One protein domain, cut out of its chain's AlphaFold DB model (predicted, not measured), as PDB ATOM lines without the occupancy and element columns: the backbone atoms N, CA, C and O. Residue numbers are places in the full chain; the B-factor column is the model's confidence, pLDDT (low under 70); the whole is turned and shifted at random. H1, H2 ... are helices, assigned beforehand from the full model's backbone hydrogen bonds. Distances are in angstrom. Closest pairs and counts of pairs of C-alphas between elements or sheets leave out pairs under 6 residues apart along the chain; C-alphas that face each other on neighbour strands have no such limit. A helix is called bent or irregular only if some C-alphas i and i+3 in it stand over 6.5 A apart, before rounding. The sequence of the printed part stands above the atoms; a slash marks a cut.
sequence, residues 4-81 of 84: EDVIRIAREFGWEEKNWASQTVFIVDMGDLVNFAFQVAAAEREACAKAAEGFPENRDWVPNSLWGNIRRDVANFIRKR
ATOM      1  N   GLU A   4     192.433 160.216 168.342       90.88
ATOM      2  CA  GLU A   4     191.112 159.587 168.339       90.88
ATOM      3  C   GLU A   4     191.210 158.079 168.592       90.88
ATOM      4  O   GLU A   4     190.370 157.534 169.306       90.88
ATOM      5  N   ASP A   5     192.260 157.415 168.095       88.50
ATOM      6  CA  ASP A   5     192.531 156.008 168.411       88.50
ATOM      7  C   ASP A   5     192.815 155.808 169.904       88.50
ATOM      8  O   ASP A   5     192.299 154.868 170.506       88.50
ATOM      9  N   VAL A   6     193.599 156.700 170.519       87.38
ATOM     10  CA  VAL A   6     193.891 156.646 171.963       87.38
ATOM     11  C   VAL A   6     192.616 156.855 172.779       87.38
ATOM     12  O   VAL A   6     192.362 156.110 173.723       87.38
ATOM     13  N   ILE A   7     191.780 157.828 172.395       87.38
ATOM     14  CA  ILE A   7     190.484 158.084 173.045       87.38
ATOM     15  C   ILE A   7     189.549 156.880 172.896       87.38
ATOM     16  O   ILE A   7     188.868 156.512 173.851       87.38
ATOM     17  N   ARG A   8     189.520 156.243 171.721       90.75
ATOM     18  CA  ARG A   8     188.740 155.022 171.495       90.75
ATOM     19  C   ARG A   8     189.191 153.899 172.428       90.75
ATOM     20  O   ARG A   8     188.340 153.324 173.097       90.75
ATOM     21  N   ILE A   9     190.497 153.633 172.524       89.56
ATOM     22  CA  ILE A   9     191.028 152.608 173.439       89.56
ATOM     23  C   ILE A   9     190.688 152.968 174.891       89.56
ATOM     24  O   ILE A   9     190.289 152.101 175.653       89.56
ATOM     25  N   ALA A  10     190.756 154.243 175.286       86.00
ATOM     26  CA  ALA A  10     190.401 154.651 176.648       86.00
ATOM     27  C   ALA A  10     188.919 154.369 176.964       86.00
ATOM     28  O   ALA A  10     188.594 153.863 178.037       86.00
ATOM     29  N   ARG A  11     188.019 154.607 176.001       86.06
ATOM     30  CA  ARG A  11     186.592 154.265 176.130       86.06
ATOM     31  C   ARG A  11     186.349 152.758 176.225       86.06
ATOM     32  O   ARG A  11     185.451 152.351 176.952       86.06
ATOM     33  N   GLU A  12     187.146 151.930 175.547       85.56
ATOM     34  CA  GLU A  12     187.089 150.461 175.674       85.56
ATOM     35  C   GLU A  12     187.439 149.986 177.099       85.56
ATOM     36  O   GLU A  12     186.922 148.966 177.545       85.56
ATOM     37  N   PHE A  13     188.236 150.761 177.840       80.19
ATOM     38  CA  PHE A  13     188.518 150.560 179.270       80.19
ATOM     39  C   PHE A  13     187.463 151.190 180.202       80.19
ATOM     40  O   PHE A  13     187.631 151.195 181.420       80.19
ATOM     41  N   GLY A  14     186.374 151.739 179.653       81.00
ATOM     42  CA  GLY A  14     185.320 152.402 180.421       81.00
ATOM     43  C   GLY A  14     185.698 153.797 180.921       81.00
ATOM     44  O   GLY A  14     185.034 154.334 181.806       81.00
ATOM     45  N   TRP A  15     186.767 154.399 180.389       81.31
ATOM     46  CA  TRP A  15     187.163 155.750 180.771       81.31
ATOM     47  C   TRP A  15     186.372 156.768 179.953       81.31
ATOM     48  O   TRP A  15     186.491 156.852 178.729       81.31
ATOM     49  N   GLU A  16     185.561 157.559 180.649       73.31
ATOM     50  CA  GLU A  16     184.763 158.622 180.048       73.31
ATOM     51  C   GLU A  16     185.453 159.984 180.165       73.31
ATOM     52  O   GLU A  16     186.207 160.268 181.100       73.31
ATOM     53  N   GLU A  17     185.174 160.857 179.198       65.62
ATOM     54  CA  GLU A  17     185.627 162.242 179.237       65.62
ATOM     55  C   GLU A  17     184.904 162.973 180.373       65.62
ATOM     56  O   GLU A  17     183.676 163.082 180.394       65.62
ATOM     57  N   LYS A  18     185.661 163.459 181.359       67.25
ATOM     58  CA  LYS A  18     185.065 164.126 182.515       67.25
ATOM     59  C   LYS A  18     184.467 165.470 182.133       67.25
ATOM     60  O   LYS A  18     185.174 166.360 181.673       67.25
ATOM     61  N   ASN A  19     183.203 165.667 182.494       55.97
ATOM     62  CA  ASN A  19     182.648 167.000 182.670       55.97
ATOM     63  C   ASN A  19     183.193 167.585 183.989       55.97
ATOM     64  O   ASN A  19     182.910 167.065 185.068       55.97
ATOM     65  N   TRP A  20     184.002 168.644 183.915       54.09
ATOM     66  CA  TRP A  20     184.723 169.217 185.066       54.09
ATOM     67  C   TRP A  20     183.809 169.797 186.162       54.09
ATOM     68  O   TRP A  20     184.287 170.131 187.243       54.09
ATOM     69  N   ALA A  21     182.496 169.861 185.924       58.53
ATOM     70  CA  ALA A  21     181.503 170.255 186.917       58.53
ATOM     71  C   ALA A  21     181.323 169.242 188.072       58.53
ATOM     72  O   ALA A  21     180.817 169.621 189.124       58.53
ATOM     73  N   SER A  22     181.723 167.971 187.915       59.22
ATOM     74  CA  SER A  22     181.384 166.912 188.883       59.22
ATOM     75  C   SER A  22     182.389 166.692 190.025       59.22
ATOM     76  O   SER A  22     182.110 165.852 190.878       59.22
ATOM     77  N   GLN A  23     183.535 167.397 190.053       53.06
ATOM     78  CA  GLN A  23     184.599 167.362 191.091       53.06
ATOM     79  C   GLN A  23     185.023 165.978 191.639       53.06
ATOM     80  O   GLN A  23     185.753 165.880 192.623       53.06
ATOM     81  N   THR A  24     184.625 164.879 191.009       56.50
ATOM     82  CA  THR A  24     184.995 163.536 191.444       56.50
ATOM     83  C   THR A  24     186.429 163.287 191.004       56.50
ATOM     84  O   THR A  24     186.761 163.451 189.829       56.50
ATOM     85  N   VAL A  25     187.300 162.907 191.935       57.38
ATOM     86  CA  VAL A  25     188.684 162.509 191.646       57.38
ATOM     87  C   VAL A  25     188.657 161.304 190.701       57.38
ATOM     88  O   VAL A  25     187.852 160.392 190.871       57.38
ATOM     89  N   PHE A  26     189.458 161.322 189.629       62.94
ATOM     90  CA  PHE A  26     189.603 160.149 188.757       62.94
ATOM     91  C   PHE A  26     190.588 159.218 189.447       62.94
ATOM     92  O   PHE A  26     191.787 159.473 189.415       62.94
ATOM     93  N   ILE A  27     190.080 158.211 190.154       67.69
ATOM     94  CA  ILE A  27     190.936 157.179 190.732       67.69
ATOM     95  C   ILE A  27     191.122 156.135 189.637       67.69
ATOM     96  O   ILE A  27     190.190 155.403 189.322       67.69
ATOM     97  N   VAL A  28     192.301 156.133 189.020       70.81
ATOM     98  CA  VAL A  28     192.711 155.085 188.082       70.81
ATOM     99  C   VAL A  28     193.497 154.059 188.871       70.81
ATOM    100  O   VAL A  28     194.468 154.418 189.540       70.81
ATOM    101  N   ASP A  29     193.083 152.799 188.800       83.25
ATOM    102  CA  ASP A  29     193.905 151.711 189.307       83.25
ATOM    103  C   ASP A  29     195.189 151.601 188.470       83.25
ATOM    104  O   ASP A  29     195.165 151.665 187.239       83.25
ATOM    105  N   MET A  30     196.341 151.456 189.127       82.06
ATOM    106  CA  MET A  30     197.625 151.397 188.419       82.06
ATOM    107  C   MET A  30     197.724 150.180 187.488       82.06
ATOM    108  O   MET A  30     198.398 150.264 186.462       82.06
ATOM    109  N   GLY A  31     197.054 149.071 187.809       85.69
ATOM    110  CA  GLY A  31     196.950 147.904 186.935       85.69
ATOM    111  C   GLY A  31     196.172 148.213 185.659       85.69
ATOM    112  O   GLY A  31     196.635 147.880 184.567       85.69
ATOM    113  N   ASP A  32     195.052 148.930 185.771       85.94
ATOM    114  CA  ASP A  32     194.272 149.380 184.610       85.94
ATOM    115  C   ASP A  32     195.073 150.342 183.729       85.94
ATOM    116  O   ASP A  32     195.067 150.211 182.503       85.94
ATOM    117  N   LEU A  33     195.835 151.259 184.336       86.19
ATOM    118  CA  LEU A  33     196.722 152.164 183.601       86.19
ATOM    119  C   LEU A  33     197.812 151.405 182.828       86.19
ATOM    120  O   LEU A  33     198.090 151.729 181.671       86.19
ATOM    121  N   VAL A  34     198.422 150.390 183.445       88.44
ATOM    122  CA  VAL A  34     199.436 149.546 182.799       88.44
ATOM    123  C   VAL A  34     198.826 148.753 181.642       88.44
ATOM    124  O   VAL A  34     199.383 148.750 180.543       88.44
ATOM    125  N   ASN A  35     197.658 148.140 181.844       88.25
ATOM    126  CA  ASN A  35     196.948 147.405 180.797       88.25
ATOM    127  C   ASN A  35     196.569 148.311 179.619       88.25
ATOM    128  O   ASN A  35     196.775 147.940 178.460       88.25
ATOM    129  N   PHE A  36     196.081 149.520 179.901       89.94
ATOM    130  CA  PHE A  36     195.803 150.527 178.883       89.94
ATOM    131  C   PHE A  36     197.064 150.882 178.081       89.94
ATOM    132  O   PHE A  36     197.046 150.848 176.848       89.94
ATOM    133  N   ALA A  37     198.189 151.140 178.757       89.44
ATOM    134  CA  ALA A  37     199.459 151.438 178.099       89.44
ATOM    135  C   ALA A  37     199.942 150.280 177.204       89.44
ATOM    136  O   ALA A  37     200.425 150.519 176.093       89.44
ATOM    137  N   PHE A  38     199.765 149.027 177.638       90.19
ATOM    138  CA  PHE A  38     200.075 147.851 176.820       90.19
ATOM    139  C   PHE A  38     199.226 147.780 175.548       90.19
ATOM    140  O   PHE A  38     199.769 147.493 174.477       90.19
ATOM    141  N   GLN A  39     197.924 148.066 175.641       90.44
ATOM    142  CA  GLN A  39     197.019 148.066 174.487       90.44
ATOM    143  C   GLN A  39     197.340 149.198 173.509       90.44
ATOM    144  O   GLN A  39     197.419 148.970 172.302       90.44
ATOM    145  N   VAL A  40     197.615 150.400 174.021       92.06
ATOM    146  CA  VAL A  40     198.069 151.542 173.211       92.06
ATOM    147  C   VAL A  40     199.363 151.199 172.471       92.06
ATOM    148  O   VAL A  40     199.448 151.376 171.255       92.06
ATOM    149  N   ALA A  41     200.349 150.627 173.167       91.12
ATOM    150  CA  ALA A  41     201.608 150.215 172.552       91.12
ATOM    151  C   ALA A  41     201.415 149.107 171.502       91.12
ATOM    152  O   ALA A  41     202.089 149.107 170.472       91.12
ATOM    153  N   ALA A  42     200.505 148.157 171.736       90.81
ATOM    154  CA  ALA A  42     200.178 147.118 170.764       90.81
ATOM    155  C   ALA A  42     199.511 147.699 169.507       90.81
ATOM    156  O   ALA A  42     199.905 147.344 168.395       90.81
ATOM    157  N   ALA A  43     198.566 148.625 169.680       91.94
ATOM    158  CA  ALA A  43     197.897 149.308 168.578       91.94
ATOM    159  C   ALA A  43     198.881 150.133 167.732       91.94
ATOM    160  O   ALA A  43     198.830 150.074 166.503       91.94
ATOM    161  N   GLU A  44     199.821 150.840 168.365       93.31
ATOM    162  CA  GLU A  44     200.871 151.565 167.640       93.31
ATOM    163  C   GLU A  44     201.811 150.644 166.879       93.31
ATOM    164  O   GLU A  44     202.109 150.893 165.712       93.31
ATOM    165  N   ARG A  45     202.250 149.542 167.501       93.06
ATOM    166  CA  ARG A  45     203.083 148.553 166.807       93.06
ATOM    167  C   ARG A  45     202.389 148.018 165.561       93.06
ATOM    168  O   ARG A  45     203.037 147.892 164.527       93.06
ATOM    169  N   GLU A  46     201.089 147.744 165.635       93.00
ATOM    170  CA  GLU A  46     200.334 147.290 164.467       93.00
ATOM    171  C   GLU A  46     200.218 148.383 163.395       93.00
ATOM    172  O   GLU A  46     200.368 148.093 162.207       93.00
ATOM    173  N   ALA A  47     200.021 149.647 163.782       91.81
ATOM    174  CA  ALA A  47     200.026 150.762 162.834       91.81
ATOM    175  C   ALA A  47     201.386 150.902 162.121       91.81
ATOM    176  O   ALA A  47     201.433 151.049 160.898       91.81
ATOM    177  N   CYS A  48     202.493 150.786 162.858       92.25
ATOM    178  CA  CYS A  48     203.841 150.783 162.289       92.25
ATOM    179  C   CYS A  48     204.090 149.572 161.379       92.25
ATOM    180  O   CYS A  48     204.690 149.724 160.316       92.25
ATOM    181  N   ALA A  49     203.626 148.381 161.768       93.06
ATOM    182  CA  ALA A  49     203.767 147.173 160.960       93.06
ATOM    183  C   ALA A  49     203.042 147.315 159.614       93.06
ATOM    184  O   ALA A  49     203.635 147.033 158.576       93.06
ATOM    185  N   LYS A  50     201.811 147.840 159.612       90.62
ATOM    186  CA  LYS A  50     201.055 148.124 158.379       90.62
ATOM    187  C   LYS A  50     201.758 149.139 157.483       90.62
ATOM    188  O   LYS A  50     201.828 148.943 156.276       90.62
ATOM    189  N   ALA A  51     202.331 150.195 158.059       90.31
ATOM    190  CA  ALA A  51     203.124 151.151 157.287       90.31
ATOM    191  C   ALA A  51     204.363 150.488 156.647       90.31
ATOM    192  O   ALA A  51     204.730 150.819 155.520       90.31
ATOM    193  N   ALA A  52     204.985 149.526 157.338       90.62
ATOM    194  CA  ALA A  52     206.137 148.783 156.832       90.62
ATOM    195  C   ALA A  52     205.790 147.785 155.712       90.62
ATOM    196  O   ALA A  52     206.625 147.564 154.837       90.62
ATOM    197  N   GLU A  53     204.573 147.224 155.688       88.31
ATOM    198  CA  GLU A  53     204.084 146.383 154.575       88.31
ATOM    199  C   GLU A  53     204.069 147.154 153.238       88.31
ATOM    200  O   GLU A  53     204.220 146.561 152.162       88.31
ATOM    201  N   GLY A  54     204.025 148.487 153.313       82.12
ATOM    202  CA  GLY A  54     204.020 149.406 152.185       82.12
ATOM    203  C   GLY A  54     202.608 149.831 151.799       82.12
ATOM    204  O   GLY A  54     201.620 149.419 152.400       82.12
ATOM    205  N   PHE A  55     202.515 150.682 150.782       75.94
ATOM    206  CA  PHE A  55     201.238 151.176 150.277       75.94
ATOM    207  C   PHE A  55     200.786 150.365 149.056       75.94
ATOM    208  O   PHE A  55     201.644 149.849 148.337       75.94
ATOM    209  N   PRO A  56     199.478 150.261 148.770       69.56
ATOM    210  CA  PRO A  56     198.978 149.644 147.536       69.56
ATOM    211  C   PRO A  56     199.621 150.210 146.256       69.56
ATOM    212  O   PRO A  56     199.782 149.499 145.264       69.56
ATOM    213  N   GLU A  57     200.028 151.479 146.292       71.00
ATOM    214  CA  GLU A  57     200.719 152.198 145.222       71.00
ATOM    215  C   GLU A  57     202.177 151.746 145.038       71.00
ATOM    216  O   GLU A  57     202.733 151.907 143.949       71.00
ATOM    217  N   ASN A  58     202.786 151.117 146.054       69.12
ATOM    218  CA  ASN A  58     204.061 150.409 145.921       69.12
ATOM    219  C   ASN A  58     203.809 149.093 145.185       69.12
ATOM    220  O   ASN A  58     203.821 148.006 145.765       69.12
ATOM    221  N   ARG A  59     203.540 149.201 143.883       60.47
ATOM    222  CA  ARG A  59     203.283 148.056 143.023       60.47
ATOM    223  C   ARG A  59     204.553 147.216 142.950       60.47
ATOM    224  O   ARG A  59     205.501 147.567 142.249       60.47
ATOM    225  N   ASP A  60     204.572 146.097 143.667       70.69
ATOM    226  CA  ASP A  60     205.587 145.081 143.433       70.69
ATOM    227  C   ASP A  60     205.470 144.640 141.973       70.69
ATOM    228  O   ASP A  60     204.424 144.164 141.532       70.69
ATOM    229  N   TRP A  61     206.541 144.842 141.205       69.12
ATOM    230  CA  TRP A  61     206.558 144.523 139.777       69.12
ATOM    231  C   TRP A  61     206.298 143.029 139.512       69.12
ATOM    232  O   TRP A  61     205.784 142.666 138.456       69.12
ATOM    233  N   VAL A  62     206.595 142.179 140.502       76.62
ATOM    234  CA  VAL A  62     206.308 140.742 140.519       76.62
ATOM    235  C   VAL A  62     205.898 140.287 141.930       76.62
ATOM    236  O   VAL A  62     206.450 140.794 142.912       76.62
ATOM    237  N   PRO A  63     204.973 139.318 142.072       76.75
ATOM    238  CA  PRO A  63     204.688 138.690 143.361       76.75
ATOM    239  C   PRO A  63     205.956 138.100 143.991       76.75
ATOM    240  O   PRO A  63     206.790 137.532 143.291       76.75
ATOM    241  N   ASN A  64     206.085 138.207 145.317       79.50
ATOM    242  CA  ASN A  64     207.258 137.740 146.074       79.50
ATOM    243  C   ASN A  64     208.588 138.367 145.620       79.50
ATOM    244  O   ASN A  64     209.643 137.736 145.724       79.50
ATOM    245  N   SER A  65     208.546 139.614 145.137       85.94
ATOM    246  CA  SER A  65     209.753 140.405 144.908       85.94
ATOM    247  C   SER A  65     210.604 140.464 146.186       85.94
ATOM    248  O   SER A  65     210.080 140.403 147.302       85.94
ATOM    249  N   LEU A  66     211.921 140.627 146.034       86.94
ATOM    250  CA  LEU A  66     212.824 140.808 147.175       86.94
ATOM    251  C   LEU A  66     212.328 141.930 148.105       86.94
ATOM    252  O   LEU A  66     212.301 141.759 149.319       86.94
ATOM    253  N   TRP A  67     211.858 143.042 147.533       85.31
ATOM    254  CA  TRP A  67     211.326 144.176 148.287       85.31
ATOM    255  C   TRP A  67     210.013 143.864 149.009       85.31
ATOM    256  O   TRP A  67     209.852 144.266 150.159       85.31
ATOM    257  N   GLY A  68     209.101 143.122 148.377       86.75
ATOM    258  CA  GLY A  68     207.865 142.661 149.010       86.75
ATOM    259  C   GLY A  68     208.132 141.712 150.181       86.75
ATOM    260  O   GLY A  68     207.496 141.830 151.229       86.75
ATOM    261  N   ASN A  69     209.123 140.826 150.044       88.75
ATOM    262  CA  ASN A  69     209.542 139.928 151.124       88.75
ATOM    263  C   ASN A  69     210.173 140.708 152.288       88.75
ATOM    264  O   ASN A  69     209.750 140.531 153.426       88.75
ATOM    265  N   ILE A  70     211.096 141.637 152.008       90.38
ATOM    266  CA  ILE A  70     211.730 142.477 153.039       90.38
ATOM    267  C   ILE A  70     210.682 143.278 153.824       90.38
ATOM    268  O   ILE A  70     210.724 143.296 155.051       90.38
ATOM    269  N   ARG A  71     209.715 143.913 153.147       90.88
ATOM    270  CA  ARG A  71     208.640 144.669 153.817       90.88
ATOM    271  C   ARG A  71     207.808 143.790 154.751       90.88
ATOM    272  O   ARG A  71     207.553 144.171 155.893       90.88
ATOM    273  N   ARG A  72     207.442 142.591 154.292       89.69
ATOM    274  CA  ARG A  72     206.708 141.603 155.096       89.69
ATOM    275  C   ARG A  72     207.512 141.155 156.316       89.69
ATOM    276  O   ARG A  72     206.964 141.081 157.415       89.69
ATOM    277  N   ASP A  73     208.803 140.890 156.143       92.94
ATOM    278  CA  ASP A  73     209.684 140.469 157.233       92.94
ATOM    279  C   ASP A  73     209.870 141.578 158.273       92.94
ATOM    280  O   ASP A  73     209.784 141.313 159.474       92.94
ATOM    281  N   VAL A  74     210.027 142.831 157.836       92.88
ATOM    282  CA  VAL A  74     210.091 144.003 158.725       92.88
ATOM    283  C   VAL A  74     208.784 144.175 159.501       92.88
ATOM    284  O   VAL A  74     208.820 144.316 160.724       92.88
ATOM    285  N   ALA A  75     207.628 144.110 158.837       93.25
ATOM    286  CA  ALA A  75     206.327 144.199 159.502       93.25
ATOM    287  C   ALA A  75     206.142 143.091 160.552       93.25
ATOM    288  O   ALA A  75     205.732 143.350 161.686       93.25
ATOM    289  N   ASN A  76     206.528 141.859 160.214       93.50
ATOM    290  CA  ASN A  76     206.497 140.729 161.140       93.50
ATOM    291  C   ASN A  76     207.445 140.920 162.325       93.50
ATOM    292  O   ASN A  76     207.089 140.574 163.452       93.50
ATOM    293  N   PHE A  77     208.636 141.474 162.099       93.88
ATOM    294  CA  PHE A  77     209.573 141.794 163.171       93.88
ATOM    295  C   PHE A  77     208.991 142.838 164.133       93.88
ATOM    296  O   PHE A  77     209.064 142.657 165.348       93.88
ATOM    297  N   ILE A  78     208.343 143.883 163.607       93.31
ATOM    298  CA  ILE A  78     207.667 144.913 164.412       93.31
ATOM    299  C   ILE A  78     206.561 144.291 165.277       93.31
ATOM    300  O   ILE A  78     206.505 144.567 166.475       93.31
ATOM    301  N   ARG A  79     205.727 143.407 164.707       92.19
ATOM    302  CA  ARG A  79     204.670 142.693 165.454       92.19
ATOM    303  C   ARG A  79     205.232 141.776 166.539       92.19
ATOM    304  O   ARG A  79     204.702 141.739 167.645       92.19
ATOM    305  N   LYS A  80     206.313 141.051 166.231       89.44
ATOM    306  CA  LYS A  80     206.968 140.105 167.152       89.44
ATOM    307  C   LYS A  80     207.741 140.778 168.275       89.44
ATOM    308  O   LYS A  80     208.033 140.119 169.268       89.44
ATOM    309  N   ARG A  81     208.067 142.067 168.155       79.69
ATOM    310  CA  ARG A  81     208.677 142.857 169.231       79.69
ATOM    311  C   ARG A  81     207.635 143.177 170.320       79.69
ATOM    312  O   ARG A  81     207.396 144.339 170.646       79.69
TER     313      ARG A  81
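This is residues 4 to 81 of the 84 residues of an uncharacterized protein of Comamonas serinivorans (UniProt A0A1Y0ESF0). One long helix, H2, makes the backbone of an extended model, with a short helix, H1, packed slantwise on one side of it and a third helix, H3, running back along the last part of H2 on the other side. Each neighbouring pair is a helical hairpin with a long link, and the two links loop out at opposite ends of the long axis; residues 19 to 25 of the first link stick out free. The printed part has 78 residues with three named helices, in the order H1, H2, H3, and no named strand; the class is all helix. It is extended, with a radius of gyration of the C-alphas of 18.9 A, and the C-alphas span 61 by 24 by 12 A.

Start at the first printed residue with H1, residues 4 to 12, and look from there to H2, residues 30 to 53. H1 and H2 touch, and their closest C-alphas are those of Val 6 and Val 40, 6.7 A apart. H2 touches H1 with residues 36 to 40 alone. The two form a helical hairpin and run opposite ways at a steep tilt of 41 degrees. Go on to H3, residues 66 to 80, which touches H2 with 22 pairs of C-alphas within 8 A. Here the closest C-alphas are those of Ala 49 and Ala 75, 4.2 A apart, and H2 takes part with residues 45 to 53 alone. H2 and H3 are a helical hairpin too, running opposite ways at a shallow tilt of 2 degrees. H1 and H3 are apart. In H1, H2 and H3 every pair of O i and N i+4 is within hydrogen-bond range.

Find C-alpha 4 at (191.112, 159.587, 168.339); from there H1 runs 12.4 A to C-alpha 12. Next find C-alpha 30 at (197.625, 151.397, 188.419), where H2 begins; it runs 34.8 A to C-alpha 53. H3 runs 20.8 A from C-alpha 66 to C-alpha 80 at (206.968, 140.105, 167.152). No helix is bent.

Look at Gln 23 and Val 62, whose C-alphas are the two farthest apart, at 61.1 A. Both links are long: 17 residues between H1 and H2, and 12 between H2 and H3. The printed part has no cut from residue 4 to residue 81. The mean pLDDT of the printed part is 82.1, and the model's confidence is under 70 at residues 17 to 27, 56, 58 to 59 and 61.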